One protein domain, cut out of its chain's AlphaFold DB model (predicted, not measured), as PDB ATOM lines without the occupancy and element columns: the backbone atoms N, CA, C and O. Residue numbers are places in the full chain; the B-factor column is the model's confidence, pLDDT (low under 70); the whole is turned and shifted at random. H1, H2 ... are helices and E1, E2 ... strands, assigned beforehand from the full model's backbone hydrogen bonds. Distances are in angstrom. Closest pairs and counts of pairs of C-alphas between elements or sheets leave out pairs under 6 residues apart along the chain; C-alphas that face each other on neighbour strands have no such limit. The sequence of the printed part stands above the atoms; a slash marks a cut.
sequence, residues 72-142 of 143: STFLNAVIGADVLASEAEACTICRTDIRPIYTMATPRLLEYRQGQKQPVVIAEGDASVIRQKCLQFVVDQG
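This is residues 72 to 142 of the 143 residues of an uncharacterized protein of Tolypothrix bouteillei VB521301 (UniProt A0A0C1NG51). A small two-stranded hairpin, E1 and E2, has the longer helix H2 packed on it, while the short helix H1 lies off to the other side of a long unnamed stretch, residues 80 to 107, that winds between H1 and the rest. The hairpin's loop, residues 112 to 119, reaches away from both helices. The printed part has 71 residues, with two named helices and two named strands in the order H1, E1, E2, H2; the sheet E1 - E2 is antiparallel, and the class is mixed, helices and strands, with under half of the residues in named elements. The whole is compact, with a radius of gyration of the C-alphas of 12.1 A, and flat, spanning 33 by 33 by 17 A.

Find C-alpha 108 at (-84.929, 16.302, -38.975); there E1 begins, residues 108 to 111. E2 is residues 120 to 124, 11.2 A long. H2, residues 127 to 140, runs 19.8 A to C-alpha 140 at (-84.351, -2.071, -39.823). Go back to C-alpha 72 at (-69.814, 7.965, -41.265) for H1, residues 72 to 79, 10.4 A long.

Look first at the hairpin E1 and E2, antiparallel at 157 degrees: N 109 and O 123 are 2.9 A apart and N 122 and O 109 are 2.8 A apart, within hydrogen-bond range. The closest C-alphas of E1 and H2 are those of Leu 109 and Ile 130, 6.2 A apart. Those of E2 and H2 are Ala 123 and Ile 130, 6.1 A apart. H1 is apart from E2 and from H2. In H1 and H2 every O i to N i+4 pair is within hydrogen-bond range.

The two C-alphas farthest apart, those of Met 104 and Gly 142, are 33.2 A apart. The printed part has no cut. The link from H1 to E1, 28 residues, is long; E1 to E2 is short and E2 to H2 tight. Mean pLDDT of the printed part is 80.4; look for values under 70 at residues 86 to 94, residue 103 and residues 141 to 142.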
ATOM      1  N   SER A  72     -68.921   7.332 -42.238       78.94
ATOM      2  CA  SER A  72     -69.814   7.965 -41.265       78.94
ATOM      3  C   SER A  72     -69.027   8.646 -40.148       78.94
ATOM      4  O   SER A  72     -69.358   9.760 -39.767       78.94
ATOM      5  N   THR A  73     -67.937   8.023 -39.687       83.25
ATOM      6  CA  THR A  73     -67.038   8.591 -38.673       83.25
ATOM      7  C   THR A  73     -66.391   9.887 -39.160       83.25
ATOM      8  O   THR A  73     -66.372  10.880 -38.438       83.25
ATOM      9  N   PHE A  74     -65.907   9.907 -40.404       82.69
ATOM     10  CA  PHE A  74     -65.344  11.102 -41.026       82.69
ATOM     11  C   PHE A  74     -66.386  12.219 -41.151       82.69
ATOM     12  O   PHE A  74     -66.118  13.356 -40.776       82.69
ATOM     13  N   LEU A  75     -67.591  11.899 -41.630       83.25
ATOM     14  CA  LEU A  75     -68.673  12.875 -41.752       83.25
ATOM     15  C   LEU A  75     -69.095  13.435 -40.385       83.25
ATOM     16  O   LEU A  75     -69.214  14.648 -40.263       83.25
ATOM     17  N   ASN A  76     -69.234  12.598 -39.351       83.06
ATOM     18  CA  ASN A  76     -69.529  13.056 -37.988       83.06
ATOM     19  C   ASN A  76     -68.447  14.022 -37.469       83.06
ATOM     20  O   ASN A  76     -68.774  15.053 -36.882       83.06
ATOM     21  N   ALA A  77     -67.167  13.746 -37.748       83.75
ATOM     22  CA  ALA A  77     -66.062  14.634 -37.382       83.75
ATOM     23  C   ALA A  77     -66.106  15.979 -38.132       83.75
ATOM     24  O   ALA A  77     -65.873  17.020 -37.523       83.75
ATOM     25  N   VAL A  78     -66.441  15.974 -39.428       81.00
ATOM     26  CA  VAL A  78     -66.574  17.197 -40.242       81.00
ATOM     27  C   VAL A  78     -67.774  18.044 -39.810       81.00
ATOM     28  O   VAL A  78     -67.679  19.267 -39.773       81.00
ATOM     29  N   ILE A  79     -68.900  17.411 -39.473       81.38
ATOM     30  CA  ILE A  79     -70.101  18.094 -38.967       81.38
ATOM     31  C   ILE A  79     -69.867  18.628 -37.546       81.38
ATOM     32  O   ILE A  79     -70.485  19.613 -37.148       81.38
ATOM     33  N   GLY A  80     -68.996  17.968 -36.775       80.19
ATOM     34  CA  GLY A  80     -68.800  18.233 -35.351       80.19
ATOM     35  C   GLY A  80     -69.903  17.643 -34.466       80.19
ATOM     36  O   GLY A  80     -70.062  18.074 -33.326       80.19
ATOM     37  N   ALA A  81     -70.677  16.678 -34.976       79.50
ATOM     38  CA  ALA A  81     -71.757  16.020 -34.246       79.50
ATOM     39  C   ALA A  81     -71.840  14.529 -34.602       79.50
ATOM     40  O   ALA A  81     -71.716  14.148 -35.766       79.50
ATOM     41  N   ASP A  82     -72.097  13.684 -33.601       82.62
ATOM     42  CA  ASP A  82     -72.236  12.236 -33.783       82.62
ATOM     43  C   ASP A  82     -73.677  11.870 -34.172       82.62
ATOM     44  O   ASP A  82     -74.492  11.517 -33.322       82.62
ATOM     45  N   VAL A  83     -74.017  12.035 -35.455       81.19
ATOM     46  CA  VAL A  83     -75.396  11.886 -35.965       81.19
ATOM     47  C   VAL A  83     -75.596  10.681 -36.883       81.19
ATOM     48  O   VAL A  83     -76.691  10.123 -36.917       81.19
ATOM     49  N   LEU A  84     -74.569  10.268 -37.629       79.94
ATOM     50  CA  LEU A  84     -74.640   9.112 -38.523       79.94
ATOM     51  C   LEU A  84     -74.255   7.818 -37.806       79.94
ATOM     52  O   LEU A  84     -73.329   7.807 -36.995       79.94
ATOM     53  N   ALA A  85     -74.883   6.711 -38.206       71.69
ATOM     54  CA  ALA A  85     -74.485   5.366 -37.802       71.69
ATOM     55  C   ALA A  85     -73.048   5.059 -38.268       71.69
ATOM     56  O   ALA A  85     -72.773   5.019 -39.474       71.69
ATOM     57  N   SER A  86     -72.124   4.872 -37.320       64.38
ATOM     58  CA  SER A  86     -70.734   4.490 -37.592       64.38
ATOM     59  C   SER A  86     -70.541   2.969 -37.540       64.38
ATOM     60  O   SER A  86     -71.410   2.230 -37.084       64.38
ATOM     61  N   GLU A  87     -69.403   2.487 -38.047       57.66
ATOM     62  CA  GLU A  87     -69.114   1.062 -38.284       57.66
ATOM     63  C   GLU A  87     -69.299   0.120 -37.095       57.66
ATOM     64  O   GLU A  87     -69.507  -1.074 -37.312       57.66
ATOM     65  N   ALA A  88     -69.200   0.619 -35.864       53.12
ATOM     66  CA  ALA A  88     -69.425  -0.208 -34.685       53.12
ATOM     67  C   ALA A  88     -70.908  -0.578 -34.505       53.12
ATOM     68  O   ALA A  88     -71.204  -1.546 -33.812       53.12
ATOM     69  N   GLU A  89     -71.829   0.171 -35.120       51.84
ATOM     70  CA  GLU A  89     -73.244   0.145 -34.752       51.84
ATOM     71  C   GLU A  89     -74.183  -0.243 -35.911       51.84
ATOM     72  O   GLU A  89     -75.129  -0.982 -35.656       51.84
ATOM     73  N   ALA A  90     -73.939   0.170 -37.170       54.59
ATOM     74  CA  ALA A  90     -74.713  -0.294 -38.340       54.59
ATOM     75  C   ALA A  90     -74.097   0.136 -39.699       54.59
ATOM     76  O   ALA A  90     -73.460   1.185 -39.798       54.59
ATOM     77  N   CYS A  91     -74.309  -0.632 -40.779       56.09
ATOM     78  CA  CYS A  91     -73.835  -0.300 -42.137       56.09
ATOM     79  C   CYS A  91     -74.912   0.437 -42.956       56.09
ATOM     80  O   CYS A  91     -75.938  -0.149 -43.281       56.09
ATOM     81  N   THR A  92     -74.665   1.682 -43.378       57.75
ATOM     82  CA  THR A  92     -75.590   2.432 -44.252       57.75
ATOM     83  C   THR A  92     -75.621   1.852 -45.674       57.75
ATOM     84  O   THR A  92     -74.630   1.957 -46.401       57.75
ATOM     85  N   ILE A  93     -76.753   1.270 -46.088       62.12
ATOM     86  CA  ILE A  93     -76.979   0.751 -47.455       62.12
ATOM     87  C   ILE A  93     -77.456   1.868 -48.403       62.12
ATOM     88  O   ILE A  93     -77.205   1.833 -49.607       62.12
ATOM     89  N   CYS A  94     -78.109   2.899 -47.862       67.50
ATOM     90  CA  CYS A  94     -78.724   3.976 -48.634       67.50
ATOM     91  C   CYS A  94     -77.801   5.193 -48.803       67.50
ATOM     92  O   CYS A  94     -77.006   5.532 -47.920       67.50
ATOM     93  N   ARG A  95     -77.972   5.918 -49.919       78.81
ATOM     94  CA  ARG A  95     -77.412   7.266 -50.086       78.81
ATOM     95  C   ARG A  95     -77.928   8.154 -48.954       78.81
ATOM     96  O   ARG A  95     -79.133   8.298 -48.785       78.81
ATOM     97  N   THR A  96     -77.005   8.756 -48.214       80.94
ATOM     98  CA  THR A  96     -77.314   9.675 -47.117       80.94
ATOM     99  C   THR A  96     -76.827  11.062 -47.504       80.94
ATOM    100  O   THR A  96     -75.636  11.253 -47.735       80.94
ATOM    101  N   ASP A  97     -77.747  12.018 -47.602       84.50
ATOM    102  CA  ASP A  97     -77.424  13.418 -47.870       84.50
ATOM    103  C   ASP A  97     -77.515  14.219 -46.564       84.50
ATOM    104  O   ASP A  97     -78.520  14.160 -45.856       84.50
ATOM    105  N   ILE A  98     -76.482  15.008 -46.266       84.44
ATOM    106  CA  ILE A  98     -76.449  15.901 -45.102       84.44
ATOM    107  C   ILE A  98     -76.656  17.322 -45.603       84.44
ATOM    108  O   ILE A  98     -75.979  17.768 -46.531       84.44
ATOM    109  N   ARG A  99     -77.611  18.037 -45.007       84.50
ATOM    110  CA  ARG A  99     -77.931  19.414 -45.387       84.50
ATOM    111  C   ARG A  99     -77.873  20.318 -44.160       84.50
ATOM    112  O   ARG A  99     -78.447  19.950 -43.136       84.50
ATOM    113  N   PRO A 100     -77.231  21.495 -44.260       79.94
ATOM    114  CA  PRO A 100     -77.280  22.471 -43.187       79.94
ATOM    115  C   PRO A 100     -78.719  22.954 -42.995       79.94
ATOM    116  O   PRO A 100     -79.482  23.100 -43.957       79.94
ATOM    117  N   ILE A 101     -79.069  23.206 -41.740       80.50
ATOM    118  CA  ILE A 101     -80.327  23.824 -41.329       80.50
ATOM    119  C   ILE A 101     -80.021  25.202 -40.739       80.50
ATOM    120  O   ILE A 101     -78.924  25.434 -40.234       80.50
ATOM    121  N   TYR A 102     -80.977  26.127 -40.809       77.38
ATOM    122  CA  TYR A 102     -80.841  27.427 -40.152       77.38
ATOM    123  C   TYR A 102     -80.743  27.254 -38.632       77.38
ATOM    124  O   TYR A 102     -81.350  26.340 -38.080       77.38
ATOM    125  N   THR A 103     -80.040  28.159 -37.948       68.00
ATOM    126  CA  THR A 103     -79.681  28.064 -36.517       68.00
ATOM    127  C   THR A 103     -80.874  27.922 -35.557       68.00
ATOM    128  O   THR A 103     -80.691  27.547 -34.406       68.00
ATOM    129  N   MET A 104     -82.099  28.200 -36.012       75.06
ATOM    130  CA  MET A 104     -83.340  28.072 -35.230       75.06
ATOM    131  C   MET A 104     -84.271  26.950 -35.711       75.06
ATOM    132  O   MET A 104     -85.364  26.789 -35.177       75.06
ATOM    133  N   ALA A 105     -83.882  26.194 -36.736       83.19
ATOM    134  CA  ALA A 105     -84.682  25.087 -37.239       83.19
ATOM    135  C   ALA A 105     -84.398  23.811 -36.438       83.19
ATOM    136  O   ALA A 105     -83.246  23.500 -36.137       83.19
ATOM    137  N   THR A 106     -85.443  23.035 -36.147       86.88
ATOM    138  CA  THR A 106     -85.288  21.717 -35.532       86.88
ATOM    139  C   THR A 106     -84.638  20.746 -36.527       86.88
ATOM    140  O   THR A 106     -85.106  20.640 -37.670       86.88
ATOM    141  N   PRO A 107     -83.572  20.022 -36.139       89.56
ATOM    142  CA  PRO A 107     -83.016  18.952 -36.958       89.56
ATOM    143  C   PRO A 107     -84.058  17.875 -37.269       89.56
ATOM    144  O   PRO A 107     -84.896  17.535 -36.433       89.56
ATOM    145  N   ARG A 108     -84.000  17.329 -38.489       91.69
ATOM    146  CA  ARG A 108     -84.929  16.302 -38.975       91.69
ATOM    147  C   ARG A 108     -84.194  15.203 -39.727       91.69
ATOM    148  O   ARG A 108     -83.305  15.488 -40.526       91.69
ATOM    149  N   LEU A 109     -84.627  13.963 -39.516       90.44
ATOM    150  CA  LEU A 109     -84.242  12.802 -40.312       90.44
ATOM    151  C   LEU A 109     -85.350  12.523 -41.328       90.44
ATOM    152  O   LEU A 109     -86.500  12.301 -40.947       90.44
ATOM    153  N   LEU A 110     -84.997  12.544 -42.610       91.44
ATOM    154  CA  LEU A 110     -85.932  12.392 -43.720       91.44
ATOM    155  C   LEU A 110     -85.598  11.144 -44.535       91.44
ATOM    156  O   LEU A 110     -84.440  10.922 -44.880       91.44
ATOM    157  N   GLU A 111     -86.624  10.381 -44.901       90.19
ATOM    158  CA  GLU A 111     -86.512   9.263 -45.833       90.19
ATOM    159  C   GLU A 111     -87.126   9.649 -47.186       90.19
ATOM    160  O   GLU A 111     -88.301  10.012 -47.275       90.19
ATOM    161  N   TYR A 112     -86.329   9.540 -48.250       87.19
ATOM    162  CA  TYR A 112     -86.784   9.718 -49.627       87.19
ATOM    163  C   TYR A 112     -86.975   8.350 -50.282       87.19
ATOM    164  O   TYR A 112     -86.006   7.644 -50.560       87.19
ATOM    165  N   ARG A 113     -88.231   7.976 -50.542       85.19
ATOM    166  CA  ARG A 113     -88.591   6.689 -51.154       85.19
ATOM    167  C   ARG A 113     -88.728   6.828 -52.666       85.19
ATOM    168  O   ARG A 113     -89.217   7.844 -53.163       85.19
ATOM    169  N   GLN A 114     -88.328   5.796 -53.412       81.94
ATOM    170  CA  GLN A 114     -88.467   5.801 -54.870       81.94
ATOM    171  C   GLN A 114     -89.932   6.019 -55.283       81.94
ATOM    172  O   GLN A 114     -90.844   5.405 -54.736       81.94
ATOM    173  N   GLY A 115     -90.155   6.923 -56.241       83.69
ATOM    174  CA  GLY A 115     -91.490   7.269 -56.741       83.69
ATOM    175  C   GLY A 115     -92.285   8.253 -55.873       83.69
ATOM    176  O   GLY A 115     -93.329   8.729 -56.317       83.69
ATOM    177  N   GLN A 116     -91.801   8.619 -54.680       86.75
ATOM    178  CA  GLN A 116     -92.445   9.620 -53.828       86.75
ATOM    179  C   GLN A 116     -91.776  10.989 -53.982       86.75
ATOM    180  O   GLN A 116     -90.564  11.127 -53.843       86.75
ATOM    181  N   LYS A 117     -92.581  12.023 -54.261       82.81
ATOM    182  CA  LYS A 117     -92.086  13.407 -54.386       82.81
ATOM    183  C   LYS A 117     -91.758  14.053 -53.039       82.81
ATOM    184  O   LYS A 117     -90.887  14.914 -52.984       82.81
ATOM    185  N   GLN A 118     -92.479  13.678 -51.985       89.12
ATOM    186  CA  GLN A 118     -92.323  14.246 -50.649       89.12
ATOM    187  C   GLN A 118     -91.595  13.249 -49.740       89.12
ATOM    188  O   GLN A 118     -91.914  12.059 -49.795       89.12
ATOM    189  N   PRO A 119     -90.640  13.706 -48.911       90.94
ATOM    190  CA  PRO A 119     -89.983  12.846 -47.940       90.94
ATOM    191  C   PRO A 119     -90.908  12.490 -46.774       90.94
ATOM    192  O   PRO A 119     -91.798  13.260 -46.404       90.94
ATOM    193  N   VAL A 120     -90.630  11.354 -46.137       90.81
ATOM    194  CA  VAL A 120     -91.238  10.963 -44.860       90.81
ATOM    195  C   VAL A 120     -90.341  11.440 -43.720       90.81
ATOM    196  O   VAL A 120     -89.134  11.197 -43.734       90.81
ATOM    197  N   VAL A 121     -90.916  12.121 -42.725       92.62
ATOM    198  CA  VAL A 121     -90.187  12.515 -41.510       92.62
ATOM    199  C   VAL A 121     -90.082  11.302 -40.590       92.62
ATOM    200  O   VAL A 121     -91.090  10.816 -40.085       92.62
ATOM    201  N   ILE A 122     -88.862  10.813 -40.381       91.62
ATOM    202  CA  ILE A 122     -88.568   9.670 -39.502       91.62
ATOM    203  C   ILE A 122     -88.344  10.134 -38.061       91.62
ATOM    204  O   ILE A 122     -88.711   9.441 -37.111       91.62
ATOM    205  N   ALA A 123     -87.730  11.308 -37.896       92.00
ATOM    206  CA  ALA A 123     -87.446  11.903 -36.599       92.00
ATOM    207  C   ALA A 123     -87.315  13.424 -36.699       92.00
ATOM    208  O   ALA A 123     -86.872  13.948 -37.722       92.00
ATOM    209  N   GLU A 124     -87.639  14.110 -35.608       93.19
ATOM    210  CA  GLU A 124     -87.406  15.536 -35.403       93.19
ATOM    211  C   GLU A 124     -86.976  15.744 -33.947       93.19
ATOM    212  O   GLU A 124     -87.569  15.154 -33.042       93.19
ATOM    213  N   GLY A 125     -85.920  16.521 -33.719       89.75
ATOM    214  CA  GLY A 125     -85.376  16.740 -32.380       89.75
ATOM    215  C   GLY A 125     -83.893  17.087 -32.395       89.75
ATOM    216  O   GLY A 125     -83.327  17.405 -33.438       89.75
ATOM    217  N   ASP A 126     -83.260  17.031 -31.228       88.69
ATOM    218  CA  ASP A 126     -81.821  17.253 -31.095       88.69
ATOM    219  C   ASP A 126     -80.974  16.151 -31.767       88.69
ATOM    220  O   ASP A 126     -81.474  15.129 -32.248       88.69
ATOM    221  N   ALA A 127     -79.656  16.357 -31.792       84.38
ATOM    222  CA  ALA A 127     -78.713  15.425 -32.402       84.38
ATOM    223  C   ALA A 127     -78.805  14.000 -31.824       84.38
ATOM    224  O   ALA A 127     -78.627  13.037 -32.568       84.38
ATOM    225  N   SER A 128     -79.120  13.845 -30.534       86.31
ATOM    226  CA  SER A 128     -79.233  12.537 -29.884       86.31
ATOM    227  C   SER A 128     -80.471  11.776 -30.360       86.31
ATOM    228  O   SER A 128     -80.370  10.586 -30.673       86.31
ATOM    229  N   VAL A 129     -81.613  12.459 -30.496       89.62
ATOM    230  CA  VAL A 129     -82.841  11.877 -31.066       89.62
ATOM    231  C   VAL A 129     -82.606  11.439 -32.510       89.62
ATOM    232  O   VAL A 129     -82.955  10.316 -32.890       89.62
ATOM    233  N   ILE A 130     -81.976  12.303 -33.314       90.06
ATOM    234  CA  ILE A 130     -81.658  12.001 -34.714       90.06
ATOM    235  C   ILE A 130     -80.713  10.801 -34.814       90.06
ATOM    236  O   ILE A 130     -80.991   9.888 -35.592       90.06
ATOM    237  N   ARG A 131     -79.652  10.751 -33.998       86.31
ATOM    238  CA  ARG A 131     -78.692   9.636 -33.962       86.31
ATOM    239  C   ARG A 131     -79.382   8.312 -33.661       86.31
ATOM    240  O   ARG A 131     -79.219   7.348 -34.406       86.31
ATOM    241  N   GLN A 132     -80.186   8.263 -32.599       87.06
ATOM    242  CA  GLN A 132     -80.876   7.038 -32.193       87.06
ATOM    243  C   GLN A 132     -81.811   6.528 -33.296       87.06
ATOM    244  O   GLN A 132     -81.850   5.331 -33.583       87.06
ATOM    245  N   LYS A 133     -82.549   7.434 -33.945       88.88
ATOM    246  CA  LYS A 133     -83.462   7.076 -35.034       88.88
ATOM    247  C   LYS A 133     -82.729   6.686 -36.312       88.88
ATOM    248  O   LYS A 133     -83.182   5.769 -36.990       88.88
ATOM    249  N   CYS A 134     -81.596   7.316 -36.612       84.19
ATOM    250  CA  CYS A 134     -80.729   6.919 -37.716       84.19
ATOM    251  C   CYS A 134     -80.210   5.489 -37.511       84.19
ATOM    252  O   CYS A 134     -80.327   4.668 -38.414       84.19
ATOM    253  N   LEU A 135     -79.730   5.162 -36.309       83.38
ATOM    254  CA  LEU A 135     -79.275   3.813 -35.967       83.38
ATOM    255  C   LEU A 135     -80.373   2.768 -36.134       83.38
ATOM    256  O   LEU A 135     -80.166   1.777 -36.830       83.38
ATOM    257  N   GLN A 136     -81.549   3.020 -35.556       84.00
ATOM    258  CA  GLN A 136     -82.688   2.114 -35.689       84.00
ATOM    259  C   GLN A 136     -83.057   1.901 -37.161       84.00
ATOM    260  O   GLN A 136     -83.215   0.768 -37.596       84.00
ATOM    261  N   PHE A 137     -83.121   2.980 -37.943       82.75
ATOM    262  CA  PHE A 137     -83.457   2.906 -39.361       82.75
ATOM    263  C   PHE A 137     -82.450   2.069 -40.160       82.75
ATOM    264  O   PHE A 137     -82.845   1.263 -40.998       82.75
ATOM    265  N   VAL A 138     -81.149   2.234 -39.907       77.75
ATOM    266  CA  VAL A 138     -80.116   1.460 -40.611       77.75
ATOM    267  C   VAL A 138     -80.180  -0.023 -40.233       77.75
ATOM    268  O   VAL A 138     -79.966  -0.867 -41.098       77.75
ATOM    269  N   VAL A 139     -80.509  -0.348 -38.979       77.44
ATOM    270  CA  VAL A 139     -80.727  -1.735 -38.537       77.44
ATOM    271  C   VAL A 139     -81.967  -2.335 -39.207       77.44
ATOM    272  O   VAL A 139     -81.882  -3.429 -39.755       77.44
ATOM    273  N   ASP A 140     -83.084  -1.604 -39.239       75.44
ATOM    274  CA  ASP A 140     -84.351  -2.071 -39.823       75.44
ATOM    275  C   ASP A 140     -84.249  -2.332 -41.339       75.44
ATOM    276  O   ASP A 140     -84.922  -3.214 -41.866       75.44
ATOM    277  N   GLN A 141     -83.399  -1.577 -42.045       68.12
ATOM    278  CA  GLN A 141     -83.138  -1.729 -43.486       68.12
ATOM    279  C   GLN A 141     -82.011  -2.733 -43.798       68.12
ATOM    280  O   GLN A 141     -81.751  -3.020 -44.964       68.12
ATOM    281  N   GLY A 142     -81.298  -3.216 -42.774       58.34
ATOM    282  CA  GLY A 142     -80.117  -4.076 -42.883       58.34
ATOM    283  C   GLY A 142     -80.396  -5.582 -42.845       58.34
ATOM    284  O   GLY A 142     -79.447  -6.349 -42.662       58.34
TER     285      GLY A 142